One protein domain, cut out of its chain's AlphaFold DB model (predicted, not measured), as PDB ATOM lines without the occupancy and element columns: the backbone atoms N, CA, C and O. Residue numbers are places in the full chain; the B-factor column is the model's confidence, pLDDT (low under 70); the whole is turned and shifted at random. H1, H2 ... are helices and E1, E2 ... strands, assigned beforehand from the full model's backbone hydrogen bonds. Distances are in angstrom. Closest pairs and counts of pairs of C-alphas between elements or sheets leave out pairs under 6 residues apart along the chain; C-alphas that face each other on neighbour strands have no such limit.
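Overview. This is residues 28 to 76 of the 90 residues of a protein of Lactiplantibacillus plantarum subsp. plantarum (UniProt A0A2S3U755). One long helix, H1, makes the long axis of a flat outline, and a small hairpin of two short strands, E1 and E2, lies off one side of it, pointing away and crosswise to it. The printed part has 49 residues, in the order H1, E1, E2, and its class is mixed; the two strands are antiparallel. It is only just loose, close to compact, with a radius of gyration of the C-alphas of 11.8 A and spans of 32 by 25 by 13 A.

Arrangement. Look first at H1, residues 36 to 56, where every O i to N i+4 pair is within hydrogen-bond range. A short link of 8 residues leads to E1, residues 65 to 67. A tight link then leads to E2, residues 72 to 74, and the two form a hairpin, antiparallel at 142 degrees. C-alphas 65 and 74 face each other at 4.2 A, and N 73 and O 66 are within hydrogen-bond range at 3.3 A. H1 and E2 are apart.

Along the chain. Find C-alpha 36 at (196.085, 144.274, 115.482); from there H1 runs 30.5 A to C-alpha 56. E1 runs 7.1 A, and E2 runs 6.4 A to C-alpha 74 at (191.428, 166.689, 106.673).

Size, cuts and confidence. The C-alphas farthest apart, of His 35 and Gly 57, are 32.6 A apart. The printed part has no cut and no long link. Residues 65 to 76 are under pLDDT 70.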
ATOM      1  N   TRP A  28     200.956 154.142 116.810       88.62
ATOM      2  CA  TRP A  28     201.816 154.487 115.668       88.62
ATOM      3  C   TRP A  28     201.679 153.513 114.483       88.62
ATOM      4  O   TRP A  28     202.477 153.542 113.547       88.62
ATOM      5  N   GLY A  29     200.693 152.614 114.528       89.50
ATOM      6  CA  GLY A  29     200.486 151.586 113.516       89.50
ATOM      7  C   GLY A  29     200.007 152.179 112.200       89.50
ATOM      8  O   GLY A  29     199.254 153.149 112.182       89.50
ATOM      9  N   ASN A  30     200.413 151.577 111.083       92.00
ATOM     10  CA  ASN A  30     199.847 151.939 109.791       92.00
ATOM     11  C   ASN A  30     198.392 151.423 109.718       92.00
ATOM     12  O   ASN A  30     198.207 150.205 109.773       92.00
ATOM     13  N   PRO A  31     197.372 152.290 109.560       91.44
ATOM     14  CA  PRO A  31     195.970 151.871 109.488       91.44
ATOM     15  C   PRO A  31     195.649 150.969 108.287       91.44
ATOM     16  O   PRO A  31     194.611 150.318 108.274       91.44
ATOM     17  N   SER A  32     196.519 150.902 107.273       91.12
ATOM     18  CA  SER A  32     196.373 149.968 106.145       91.12
ATOM     19  C   SER A  32     196.931 148.566 106.427       91.12
ATOM     20  O   SER A  32     196.777 147.673 105.598       91.12
ATOM     21  N   SER A  33     197.601 148.358 107.563       93.75
ATOM     22  CA  SER A  33     198.126 147.048 107.947       93.75
ATOM     23  C   SER A  33     197.046 146.169 108.580       93.75
ATOM     24  O   SER A  33     196.329 146.604 109.475       93.75
ATOM     25  N   LEU A  34     197.010 144.888 108.201       91.56
ATOM     26  CA  LEU A  34     196.025 143.901 108.680       91.56
ATOM     27  C   LEU A  34     196.337 143.291 110.063       91.56
ATOM     28  O   LEU A  34     195.658 142.368 110.496       91.56
ATOM     29  N   HIS A  35     197.381 143.754 110.750       92.56
ATOM     30  CA  HIS A  35     197.713 143.292 112.101       92.56
ATOM     31  C   HIS A  35     197.020 144.158 113.164       92.56
ATOM     32  O   HIS A  35     196.774 145.338 112.927       92.56
ATOM     33  N   ASN A  36     196.820 143.624 114.375       91.00
ATOM     34  CA  ASN A  36     196.085 144.274 115.482       91.00
ATOM     35  C   ASN A  36     196.460 145.752 115.708       91.00
ATOM     36  O   ASN A  36     195.616 146.605 115.978       91.00
ATOM     37  N   PHE A  37     197.749 146.073 115.582       90.19
ATOM     38  CA  PHE A  37     198.234 147.437 115.775       90.19
ATOM     39  C   PHE A  37     197.811 148.417 114.659       90.19
ATOM     40  O   PHE A  37     197.569 149.589 114.929       90.19
ATOM     41  N   GLY A  38     197.684 147.939 113.417       92.56
ATOM     42  CA  GLY A  38     197.143 148.711 112.299       92.56
ATOM     43  C   GLY A  38     195.628 148.834 112.401       92.56
ATOM     44  O   GLY A  38     195.093 149.922 112.226       92.56
ATOM     45  N   GLU A  39     194.950 147.768 112.828       95.19
ATOM     46  CA  GLU A  39     193.510 147.788 113.092       95.19
ATOM     47  C   GLU A  39     193.134 148.845 114.149       95.19
ATOM     48  O   GLU A  39     192.207 149.628 113.961       95.19
ATOM     49  N   THR A  40     193.918 148.952 115.226       94.44
ATOM     50  CA  THR A  40     193.719 149.984 116.261       94.44
ATOM     51  C   THR A  40     193.839 151.399 115.683       94.44
ATOM     52  O   THR A  40     193.023 152.271 115.987       94.44
ATOM     53  N   ALA A  41     194.836 151.636 114.825       93.94
ATOM     54  CA  ALA A  41     195.016 152.922 114.155       93.94
ATOM     55  C   ALA A  41     193.881 153.223 113.162       93.94
ATOM     56  O   ALA A  41     193.439 154.368 113.063       93.94
ATOM     57  N   PHE A  42     193.380 152.202 112.462       94.06
ATOM     58  CA  PHE A  42     192.238 152.317 111.558       94.06
ATOM     59  C   PHE A  42     190.968 152.735 112.306       94.06
ATOM     60  O   PHE A  42     190.324 153.711 111.923       94.06
ATOM     61  N   HIS A  43     190.649 152.063 113.416       94.44
ATOM     62  CA  HIS A  43     189.475 152.391 114.232       94.44
ATOM     63  C   HIS A  43     189.536 153.823 114.772       94.44
ATOM     64  O   HIS A  43     188.544 154.549 114.706       94.44
ATOM     65  N   LEU A  44     190.705 154.269 115.245       93.81
ATOM     66  CA  LEU A  44     190.897 155.643 115.719       93.81
ATOM     67  C   LEU A  44     190.700 156.681 114.600       93.81
ATOM     68  O   LEU A  44     190.086 157.732 114.814       93.81
ATOM     69  N   LEU A  45     191.222 156.395 113.404       92.31
ATOM     70  CA  LEU A  45     191.042 157.256 112.239       92.31
ATOM     71  C   LEU A  45     189.555 157.387 111.881       92.31
ATOM     72  O   LEU A  45     189.083 158.490 111.607       92.31
ATOM     73  N   GLU A  46     188.809 156.286 111.939       93.31
ATOM     74  CA  GLU A  46     187.397 156.280 111.566       93.31
ATOM     75  C   GLU A  46     186.498 156.943 112.611       93.31
ATOM     76  O   GLU A  46     185.587 157.695 112.262       93.31
ATOM     77  N   GLN A  47     186.819 156.793 113.897       93.81
ATOM     78  CA  GLN A  47     186.194 157.583 114.962       93.81
ATOM     79  C   GLN A  47     186.423 159.085 114.757       93.81
ATOM     80  O   GLN A  47     185.490 159.880 114.886       93.81
ATOM     81  N   SER A  48     187.642 159.481 114.381       92.56
ATOM     82  CA  SER A  48     187.962 160.885 114.092       92.56
ATOM     83  C   SER A  48     187.139 161.409 112.910       92.56
ATOM     84  O   SER A  48     186.621 162.526 112.952       92.56
ATOM     85  N   ARG A  49     186.953 160.583 111.872       91.94
ATOM     86  CA  ARG A  49     186.114 160.905 110.711       91.94
ATOM     87  C   ARG A  49     184.657 161.135 111.108       91.94
ATOM     88  O   ARG A  49     184.065 162.131 110.699       91.94
ATOM     89  N   GLN A  50     184.100 160.254 111.936       93.81
ATOM     90  CA  GLN A  50     182.727 160.369 112.434       93.81
ATOM     91  C   GLN A  50     182.523 161.626 113.285       93.81
ATOM     92  O   GLN A  50     181.519 162.316 113.121       93.81
ATOM     93  N   GLN A  51     183.482 161.960 114.154       93.56
ATOM     94  CA  GLN A  51     183.419 163.179 114.965       93.56
ATOM     95  C   GLN A  51     183.371 164.433 114.088       93.56
ATOM     96  O   GLN A  51     182.528 165.302 114.294       93.56
ATOM     97  N   ILE A  52     184.234 164.507 113.072       91.31
ATOM     98  CA  ILE A  52     184.275 165.644 112.145       91.31
ATOM     99  C   ILE A  52     182.991 165.731 111.323       91.31
ATOM    100  O   ILE A  52     182.429 166.813 111.187       91.31
ATOM    101  N   ALA A  53     182.501 164.598 110.822       91.38
ATOM    102  CA  ALA A  53     181.240 164.533 110.095       91.38
ATOM    103  C   ALA A  53     180.069 165.054 110.946       91.38
ATOM    104  O   ALA A  53     179.297 165.891 110.481       91.38
ATOM    105  N   GLY A  54     179.999 164.648 112.220       93.88
ATOM    106  CA  GLY A  54     179.000 165.125 113.176       93.88
ATOM    107  C   GLY A  54     179.095 166.626 113.465       93.88
ATOM    108  O   GLY A  54     178.069 167.301 113.505       93.88
ATOM    109  N   LEU A  55     180.309 167.169 113.604       93.12
ATOM    110  CA  LEU A  55     180.527 168.611 113.792       93.12
ATOM    111  C   LEU A  55     180.094 169.443 112.575       93.12
ATOM    112  O   LEU A  55     179.728 170.607 112.727       93.12
ATOM    113  N   LEU A  56     180.147 168.857 111.380       92.19
ATOM    114  CA  LEU A  56     179.851 169.536 110.118       92.19
ATOM    115  C   LEU A  56     178.459 169.226 109.561       92.19
ATOM    116  O   LEU A  56     178.038 169.875 108.606       92.19
ATOM    117  N   GLY A  57     177.743 168.262 110.143       92.25
ATOM    118  CA  GLY A  57     176.420 167.839 109.681       92.25
ATOM    119  C   GLY A  57     176.431 167.112 108.332       92.25
ATOM    120  O   GLY A  57     175.451 167.195 107.594       92.25
ATOM    121  N   VAL A  58     177.526 166.426 107.998       92.75
ATOM    122  CA  VAL A  58     177.682 165.631 106.763       92.75
ATOM    123  C   VAL A  58     177.828 164.148 107.093       92.75
ATOM    124  O   VAL A  58     177.983 163.776 108.257       92.75
ATOM    125  N   GLN A  59     177.792 163.280 106.086       89.88
ATOM    126  CA  GLN A  59     178.033 161.857 106.287       89.88
ATOM    127  C   GLN A  59     179.530 161.553 106.372       89.88
ATOM    128  O   GLN A  59     180.353 162.162 105.694       89.88
ATOM    129  N   ALA A  60     179.902 160.551 107.175       87.19
ATOM    130  CA  ALA A  60     181.310 160.202 107.388       87.19
ATOM    131  C   ALA A  60     182.049 159.852 106.084       87.19
ATOM    132  O   ALA A  60     183.199 160.243 105.920       87.19
ATOM    133  N   HIS A  61     181.387 159.190 105.131       87.81
ATOM    134  CA  HIS A  61     181.996 158.823 103.847       87.81
ATOM    135  C   HIS A  61     182.292 160.027 102.929       87.81
ATOM    136  O   HIS A  61     183.044 159.874 101.972       87.81
ATOM    137  N   GLU A  62     181.732 161.208 103.215       85.62
ATOM    138  CA  GLU A  62     182.016 162.459 102.494       85.62
ATOM    139  C   GLU A  62     183.285 163.156 103.017       85.62
ATOM    140  O   GLU A  62     183.814 164.075 102.394       85.62
ATOM    141  N   ILE A  63     183.800 162.724 104.170       85.06
ATOM    142  CA  ILE A  63     185.055 163.223 104.723       85.06
ATOM    143  C   ILE A  63     186.201 162.450 104.079       85.06
ATOM    144  O   ILE A  63     186.229 161.224 104.167       85.06
ATOM    145  N   SER A  64     187.199 163.135 103.519       80.19
ATOM    146  CA  SER A  64     188.473 162.529 103.118       80.19
ATOM    147  C   SER A  64     189.652 163.179 103.854       80.19
ATOM    148  O   SER A  64     189.665 164.364 104.179       80.19
ATOM    149  N   SER A  65     190.660 162.382 104.211       69.44
ATOM    150  CA  SER A  65     191.852 162.894 104.893       69.44
ATOM    151  C   SER A  65     192.877 163.296 103.840       69.44
ATOM    152  O   SER A  65     193.374 162.437 103.114       69.44
ATOM    153  N   ARG A  66     193.213 164.587 103.754       67.75
ATOM    154  CA  ARG A  66     194.240 165.105 102.840       67.75
ATOM    155  C   ARG A  66     195.418 165.677 103.636       67.75
ATOM    156  O   ARG A  66     195.336 165.953 104.828       67.75
ATOM    157  N   LEU A  67     196.560 165.826 102.980       51.16
ATOM    158  CA  LEU A  67     197.657 166.646 103.484       51.16
ATOM    159  C   LEU A  67     197.523 168.040 102.864       51.16
ATOM    160  O   LEU A  67     197.443 168.152 101.641       51.16
ATOM    161  N   VAL A  68     197.528 169.099 103.674       47.22
ATOM    162  CA  VAL A  68     197.537 170.483 103.178       47.22
ATOM    163  C   VAL A  68     198.764 171.173 103.771       47.22
ATOM    164  O   VAL A  68     198.788 171.503 104.950       47.22
ATOM    165  N   GLY A  69     199.810 171.333 102.949       42.72
ATOM    166  CA  GLY A  69     201.064 172.020 103.292       42.72
ATOM    167  C   GLY A  69     201.842 171.408 104.466       42.72
ATOM    168  O   GLY A  69     201.674 171.850 105.589       42.72
ATOM    169  N   ARG A  70     202.719 170.413 104.234       30.70
ATOM    170  CA  ARG A  70     203.594 169.718 105.231       30.70
ATOM    171  C   ARG A  70     202.942 169.284 106.569       30.70
ATOM    172  O   ARG A  70     203.635 168.753 107.432       30.70
ATOM    173  N   LYS A  71     201.633 169.460 106.740       35.88
ATOM    174  CA  LYS A  71     200.815 169.098 107.894       35.88
ATOM    175  C   LYS A  71     199.523 168.467 107.376       35.88
ATOM    176  O   LYS A  71     198.998 168.850 106.329       35.88
ATOM    177  N   ALA A  72     199.042 167.443 108.071       36.53
ATOM    178  CA  ALA A  72     197.772 166.811 107.751       36.53
ATOM    179  C   ALA A  72     196.627 167.751 108.149       36.53
ATOM    180  O   ALA A  72     196.511 168.109 109.317       36.53
ATOM    181  N   ILE A  73     195.803 168.150 107.180       46.97
ATOM    182  CA  ILE A  73     194.516 168.812 107.415       46.97
ATOM    183  C   ILE A  73     193.504 168.011 106.611       46.97
ATOM    184  O   ILE A  73     193.621 167.917 105.392       46.97
ATOM    185  N   ILE A  74     192.521 167.436 107.297       47.00
ATOM    186  CA  ILE A  74     191.428 166.689 106.673       47.00
ATOM    187  C   ILE A  74     190.753 167.611 105.652       47.00
ATOM    188  O   ILE A  74     190.357 168.728 105.981       47.00
ATOM    189  N   GLY A  75     190.742 167.186 104.392       44.22
ATOM    190  CA  GLY A  75     190.374 168.021 103.257       44.22
ATOM    191  C   GLY A  75     189.154 167.426 102.586       44.22
ATOM    192  O   GLY A  75     189.156 166.254 102.261       44.22
ATOM    193  N   PHE A  76     188.120 168.223 102.369       48.59
ATOM    194  CA  PHE A  76     186.876 167.756 101.765       48.59
ATOM    195  C   PHE A  76     187.059 167.603 100.255       48.59
ATOM    196  O   PHE A  76     187.274 168.595  99.556       48.59
TER     197      PHE A  76